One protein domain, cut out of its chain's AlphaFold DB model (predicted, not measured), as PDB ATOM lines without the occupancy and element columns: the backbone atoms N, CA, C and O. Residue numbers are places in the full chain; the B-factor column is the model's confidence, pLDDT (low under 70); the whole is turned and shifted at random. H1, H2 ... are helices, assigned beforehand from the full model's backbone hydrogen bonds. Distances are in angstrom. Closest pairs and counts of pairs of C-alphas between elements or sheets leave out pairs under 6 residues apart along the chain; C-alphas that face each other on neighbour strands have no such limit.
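What this domain is: This is residues 82 to 132 of the 139 residues of the protein "Tyr recombinase domain-containing protein" of Mycobacterium asiaticum (UniProt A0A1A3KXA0). Two helices, H1 and H2, fold back on each other as a helical hairpin whose wide loop sticks out with residues 95 to 101, and a short third helix, H3, lies on the other side of H2 from H1, turned across it. H2 is thus in the middle, with H1 and H3 apart from each other. The printed part has 51 residues with three named helices, in the order H1, H2, H3, and no named strand; the class is all helix. It is loose, with a radius of gyration of the C-alphas of 12.6 A, and its spans of 36 by 29 by 16 A make it only just flat.

How they stand to each other: H1, residues 82 to 92, touches H2, residues 104 to 117; their closest C-alphas, those of Val 91 and Arg 108, are 6.2 A apart. They form a helical hairpin and run opposite ways at a shallow tilt of 28 degrees. H2, with residues 110 to 114 alone, only just touches H3, residues 121 to 126, with 3 pairs of C-alphas within 8 A. Their closest C-alphas, those of Ile 114 and Val 124, are 7.5 A apart. Their lines stand at 71 degrees, only just about perpendicular. H1 and H3 are apart. In H1, H2 and H3 every O i to N i+4 pair is within hydrogen-bond range.

Where its parts are: H1 begins at C-alpha 82, (220.067, 98.539, 202.612), and measures 15.5 A from first to last C-alpha. H2 begins at C-alpha 104, (234.213, 96.885, 188.282), and measures 19.5 A. H3 measures 8.7 A and ends at C-alpha 126, (223.708, 82.253, 179.248).

The domain as a whole: The two C-alphas farthest apart, those of Glu 96 and Gly 130, are 36.7 A apart. The printed part has no cut. The link from H1 to H2 is long, with 11 residues, and its residues 95 to 101 stand free; the link from H2 to H3 is tight, with 3. The mean pLDDT of the printed part is 85.2, and residues 94 to 101 are under 70.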
ATOM      1  N   ALA A  82     218.816  97.961 202.120       93.88
ATOM      2  CA  ALA A  82     220.067  98.539 202.612       93.88
ATOM      3  C   ALA A  82     221.291  97.681 202.244       93.88
ATOM      4  O   ALA A  82     222.304  98.221 201.813       93.88
ATOM      5  N   ALA A  83     221.178  96.353 202.343       92.81
ATOM      6  CA  ALA A  83     222.247  95.433 201.965       92.81
ATOM      7  C   ALA A  83     222.471  95.417 200.445       92.81
ATOM      8  O   ALA A  83     223.613  95.381 200.002       92.81
ATOM      9  N   ALA A  84     221.403  95.510 199.644       92.00
ATOM     10  CA  ALA A  84     221.518  95.641 198.192       92.00
ATOM     11  C   ALA A  84     222.245  96.938 197.792       92.00
ATOM     12  O   ALA A  84     223.151  96.906 196.962       92.00
ATOM     13  N   LYS A  85     221.909  98.072 198.425       92.00
ATOM     14  CA  LYS A  85     222.617  99.349 198.214       92.00
ATOM     15  C   LYS A  85     224.089  99.259 198.620       92.00
ATOM     16  O   LYS A  85     224.945  99.715 197.871       92.00
ATOM     17  N   ALA A  86     224.374  98.651 199.773       92.06
ATOM     18  CA  ALA A  86     225.739  98.455 200.251       92.06
ATOM     19  C   ALA A  86     226.559  97.565 199.306       92.06
ATOM     20  O   ALA A  86     227.713  97.875 199.042       92.06
ATOM     21  N   LEU A  87     225.957  96.510 198.745       90.38
ATOM     22  CA  LEU A  87     226.601  95.647 197.754       90.38
ATOM     23  C   LEU A  87     226.983  96.423 196.489       90.38
ATOM     24  O   LEU A  87     228.118  96.333 196.035       90.38
ATOM     25  N   VAL A  88     226.053  97.209 195.935       89.38
ATOM     26  CA  VAL A  88     226.324  98.024 194.738       89.38
ATOM     27  C   VAL A  88     227.411  99.067 195.012       89.38
ATOM     28  O   VAL A  88     228.247  99.303 194.147       89.38
ATOM     29  N   ALA A  89     227.418  99.670 196.206       88.75
ATOM     30  CA  ALA A  89     228.455 100.620 196.605       88.75
ATOM     31  C   ALA A  89     229.826  99.945 196.760       88.75
ATOM     32  O   ALA A  89     230.807 100.461 196.243       88.75
ATOM     33  N   ALA A  90     229.885  98.773 197.398       87.75
ATOM     34  CA  ALA A  90     231.125  98.031 197.610       87.75
ATOM     35  C   ALA A  90     231.778  97.574 196.297       87.75
ATOM     36  O   ALA A  90     232.995  97.553 196.194       87.75
ATOM     37  N   VAL A  91     230.979  97.234 195.282       84.25
ATOM     38  CA  VAL A  91     231.498  96.854 193.954       84.25
ATOM     39  C   VAL A  91     232.004  98.061 193.164       84.25
ATOM     40  O   VAL A  91     232.812  97.894 192.262       84.25
ATOM     41  N   ALA A  92     231.549  99.271 193.494       77.75
ATOM     42  CA  ALA A  92     232.045 100.513 192.903       77.75
ATOM     43  C   ALA A  92     233.242 101.115 193.666       77.75
ATOM     44  O   ALA A  92     233.845 102.073 193.185       77.75
ATOM     45  N   ASP A  93     233.549 100.600 194.860       77.38
ATOM     46  CA  ASP A  93     234.640 101.075 195.706       77.38
ATOM     47  C   ASP A  93     235.900 100.235 195.455       77.38
ATOM     48  O   ASP A  93     236.043  99.108 195.934       77.38
ATOM     49  N   HIS A  94     236.817 100.777 194.655       66.38
ATOM     50  CA  HIS A  94     238.117 100.164 194.384       66.38
ATOM     51  C   HIS A  94     239.119 100.661 195.409       66.38
ATOM     52  O   HIS A  94     239.786 101.676 195.206       66.38
ATOM     53  N   GLY A  95     239.227  99.939 196.525       63.38
ATOM     54  CA  GLY A  95     240.350 100.115 197.440       63.38
ATOM     55  C   GLY A  95     241.698  99.897 196.733       63.38
ATOM     56  O   GLY A  95     241.771  99.411 195.610       63.38
ATOM     57  N   GLU A  96     242.805 100.193 197.412       59.75
ATOM     58  CA  GLU A  96     244.172 100.155 196.847       59.75
ATOM     59  C   GLU A  96     244.664  98.759 196.388       59.75
ATOM     60  O   GLU A  96     245.781  98.606 195.887       59.75
ATOM     61  N   THR A  97     243.853  97.712 196.564       58.84
ATOM     62  CA  THR A  97     244.241  96.320 196.323       58.84
ATOM     63  C   THR A  97     243.970  95.932 194.877       58.84
ATOM     64  O   THR A  97     242.934  95.353 194.603       58.84
ATOM     65  N   LYS A  98     244.921  96.195 193.972       60.22
ATOM     66  CA  LYS A  98     244.829  95.786 192.558       60.22
ATOM     67  C   LYS A  98     244.718  94.266 192.413       60.22
ATOM     68  O   LYS A  98     245.732  93.556 192.401       60.22
ATOM     69  N   LEU A  99     243.503  93.750 192.265       62.69
ATOM     70  CA  LEU A  99     243.279  92.386 191.805       62.69
ATOM     71  C   LEU A  99     243.678  92.279 190.325       62.69
ATOM     72  O   LEU A  99     243.571  93.215 189.539       62.69
ATOM     73  N   ARG A 100     244.171  91.102 189.927       59.84
ATOM     74  CA  ARG A 100     244.756  90.865 188.594       59.84
ATOM     75  C   ARG A 100     243.781  91.108 187.427       59.84
ATOM     76  O   ARG A 100     244.249  91.349 186.322       59.84
ATOM     77  N   ASN A 101     242.472  91.043 187.680       58.75
ATOM     78  CA  ASN A 101     241.385  91.265 186.724       58.75
ATOM     79  C   ASN A 101     240.274  92.088 187.398       58.75
ATOM     80  O   ASN A 101     239.224  91.549 187.743       58.75
ATOM     81  N   GLU A 102     240.508  93.374 187.634       71.56
ATOM     82  CA  GLU A 102     239.449  94.281 188.080       71.56
ATOM     83  C   GLU A 102     238.683  94.777 186.863       71.56
ATOM     84  O   GLU A 102     239.212  95.548 186.064       71.56
ATOM     85  N   TRP A 103     237.432  94.338 186.725       82.75
ATOM     86  CA  TRP A 103     236.481  95.002 185.838       82.75
ATOM     87  C   TRP A 103     235.214  95.391 186.610       82.75
ATOM     88  O   TRP A 103     234.177  94.729 186.525       82.75
ATOM     89  N   PRO A 104     235.294  96.466 187.398       81.69
ATOM     90  CA  PRO A 104     234.213  96.885 188.282       81.69
ATOM     91  C   PRO A 104     232.896  97.185 187.594       81.69
ATOM     92  O   PRO A 104     231.817  96.902 188.116       81.69
ATOM     93  N   GLU A 105     232.976  97.776 186.406       85.75
ATOM     94  CA  GLU A 105     231.817  98.139 185.613       85.75
ATOM     95  C   GLU A 105     231.053  96.887 185.184       85.75
ATOM     96  O   GLU A 105     229.821  96.896 185.181       85.75
ATOM     97  N   HIS A 106     231.774  95.803 184.886       87.19
ATOM     98  CA  HIS A 106     231.191  94.509 184.563       87.19
ATOM     99  C   HIS A 106     230.493  93.890 185.779       87.19
ATOM    100  O   HIS A 106     229.321  93.518 185.688       87.19
ATOM    101  N   ASP A 107     231.153  93.854 186.938       88.38
ATOM    102  CA  ASP A 107     230.557  93.312 188.165       88.38
ATOM    103  C   ASP A 107     229.326  94.121 188.597       88.38
ATOM    104  O   ASP A 107     228.277  93.564 188.941       88.38
ATOM    105  N   ARG A 108     229.404  95.451 188.487       89.50
ATOM    106  CA  ARG A 108     228.279  96.356 188.734       89.50
ATOM    107  C   ARG A 108     227.133  96.112 187.752       89.50
ATOM    108  O   ARG A 108     225.978  96.088 188.181       89.50
ATOM    109  N   ALA A 109     227.422  95.931 186.463       90.38
ATOM    110  CA  ALA A 109     226.410  95.634 185.451       90.38
ATOM    111  C   ALA A 109     225.706  94.297 185.732       90.38
ATOM    112  O   ALA A 109     224.474  94.245 185.693       90.38
ATOM    113  N   ILE A 110     226.450  93.247 186.100       91.44
ATOM    114  CA  ILE A 110     225.886  91.940 186.481       91.44
ATOM    115  C   ILE A 110     224.973  92.074 187.699       91.44
ATOM    116  O   ILE A 110     223.826  91.623 187.663       91.44
ATOM    117  N   ILE A 111     225.453  92.712 188.770       91.75
ATOM    118  CA  ILE A 111     224.691  92.846 190.017       91.75
ATOM    119  C   ILE A 111     223.405  93.640 189.783       91.75
ATOM    120  O   ILE A 111     222.337  93.203 190.212       91.75
ATOM    121  N   LEU A 112     223.477  94.772 189.079       92.00
ATOM    122  CA  LEU A 112     222.290  95.569 188.765       92.00
ATOM    123  C   LEU A 112     221.303  94.800 187.886       92.00
ATOM    124  O   LEU A 112     220.104  94.856 188.142       92.00
ATOM    125  N   THR A 113     221.791  94.039 186.905       92.25
ATOM    126  CA  THR A 113     220.941  93.209 186.042       92.25
ATOM    127  C   THR A 113     220.191  92.156 186.860       92.25
ATOM    128  O   THR A 113     218.971  92.045 186.745       92.25
ATOM    129  N   ILE A 114     220.881  91.435 187.750       93.62
ATOM    130  CA  ILE A 114     220.253  90.434 188.630       93.62
ATOM    131  C   ILE A 114     219.233  91.091 189.569       93.62
ATOM    132  O   ILE A 114     218.132  90.567 189.738       93.62
ATOM    133  N   LEU A 115     219.571  92.239 190.169       91.62
ATOM    134  CA  LEU A 115     218.694  92.932 191.118       91.62
ATOM    135  C   LEU A 115     217.440  93.523 190.459       91.62
ATOM    136  O   LEU A 115     216.380  93.514 191.082       91.62
ATOM    137  N   LEU A 116     217.553  94.052 189.237       92.06
ATOM    138  CA  LEU A 116     216.457  94.747 188.551       92.06
ATOM    139  C   LEU A 116     215.579  93.808 187.716       92.06
ATOM    140  O   LEU A 116     214.370  94.007 187.665       92.06
ATOM    141  N   ALA A 117     216.166  92.791 187.079       92.56
ATOM    142  CA  ALA A 117     215.436  91.854 186.224       92.56
ATOM    143  C   ALA A 117     215.075  90.535 186.931       92.56
ATOM    144  O   ALA A 117     214.274  89.761 186.413       92.56
ATOM    145  N   GLY A 118     215.650  90.258 188.109       92.31
ATOM    146  CA  GLY A 118     215.369  89.037 188.870       92.31
ATOM    147  C   GLY A 118     215.885  87.755 188.208       92.31
ATOM    148  O   GLY A 118     215.381  86.671 188.507       92.31
ATOM    149  N   LEU A 119     216.867  87.872 187.309       92.69
ATOM    150  CA  LEU A 119     217.430  86.741 186.576       92.69
ATOM    151  C   LEU A 119     218.215  85.809 187.504       92.69
ATOM    152  O   LEU A 119     218.955  86.240 188.394       92.69
ATOM    153  N   ARG A 120     218.100  84.503 187.267       91.81
ATOM    154  CA  ARG A 120     218.958  83.501 187.909       91.81
ATOM    155  C   ARG A 120     220.384  83.650 187.388       91.81
ATOM    156  O   ARG A 120     220.597  83.980 186.228       91.81
ATOM    157  N   ALA A 121     221.368  83.282 188.208       91.62
ATOM    158  CA  ALA A 121     222.775  83.309 187.800       91.62
ATOM    159  C   ALA A 121     223.020  82.554 186.478       91.62
ATOM    160  O   ALA A 121     223.690  83.070 185.596       91.62
ATOM    161  N   GLY A 122     222.406  81.377 186.299       93.69
ATOM    162  CA  GLY A 122     222.516  80.618 185.049       93.69
ATOM    163  C   GLY A 122     221.901  81.314 183.830       93.69
ATOM    164  O   GLY A 122     222.398  81.124 182.728       93.69
ATOM    165  N   GLU A 123     220.863  82.133 184.016       94.62
ATOM    166  CA  GLU A 123     220.239  82.909 182.935       94.62
ATOM    167  C   GLU A 123     221.151  84.067 182.518       94.62
ATOM    168  O   GLU A 123     221.398  84.245 181.333       94.62
ATOM    169  N   VAL A 124     221.736  84.791 183.482       93.81
ATOM    170  CA  VAL A 124     222.724  85.849 183.194       93.81
ATOM    171  C   VAL A 124     223.971  85.281 182.522       93.81
ATOM    172  O   VAL A 124     224.460  85.861 181.560       93.81
ATOM    173  N   CYS A 125     224.469  84.129 182.978       93.38
ATOM    174  CA  CYS A 125     225.624  83.473 182.360       93.38
ATOM    175  C   CYS A 125     225.355  82.978 180.931       93.38
ATOM    176  O   CYS A 125     226.306  82.803 180.173       93.38
ATOM    177  N   ALA A 126     224.097  82.703 180.581       94.88
ATOM    178  CA  ALA A 126     223.708  82.253 179.248       94.88
ATOM    179  C   ALA A 126     223.283  83.406 178.322       94.88
ATOM    180  O   ALA A 126     223.145  83.182 177.120       94.88
ATOM    181  N   ALA A 127     223.070  84.607 178.867       92.31
ATOM    182  CA  ALA A 127     222.605  85.762 178.115       92.31
ATOM    183  C   ALA A 127     223.630  86.201 177.063       92.31
ATOM    184  O   ALA A 127     224.841  86.223 177.302       92.31
ATOM    185  N   ASN A 128     223.126  86.594 175.900       92.88
ATOM    186  CA  ASN A 128     223.918  87.050 174.773       92.88
ATOM    187  C   ASN A 128     223.405  88.400 174.251       92.88
ATOM    188  O   ASN A 128     222.268  88.799 174.496       92.88
ATOM    189  N   ILE A 129     224.232  89.107 173.477       89.12
ATOM    190  CA  ILE A 129     223.887  90.414 172.890       89.12
ATOM    191  C   ILE A 129     222.608  90.306 172.041       89.12
ATOM    192  O   ILE A 129     221.787  91.219 172.033       89.12
ATOM    193  N   GLY A 130     222.408  89.165 171.373       90.88
ATOM    194  CA  GLY A 130     221.218  88.882 170.568       90.88
ATOM    195  C   GLY A 130     219.904  88.787 171.353       90.88
ATOM    196  O   GLY A 130     218.848  88.909 170.730       90.88
ATOM    197  N   ASP A 131     219.961  88.623 172.677       90.06
ATOM    198  CA  ASP A 131     218.786  88.542 173.555       90.06
ATOM    199  C   ASP A 131     218.276  89.931 173.969       90.06
ATOM    200  O   ASP A 131     217.153  90.070 174.456       90.06
ATOM    201  N   VAL A 132     219.080  90.979 173.757       87.69
ATOM    202  CA  VAL A 132     218.715  92.360 174.081       87.69
ATOM    203  C   VAL A 132     218.053  93.009 172.868       87.69
ATOM    204  O   VAL A 132     218.598  93.040 171.763       87.69
TER     205      VAL A 132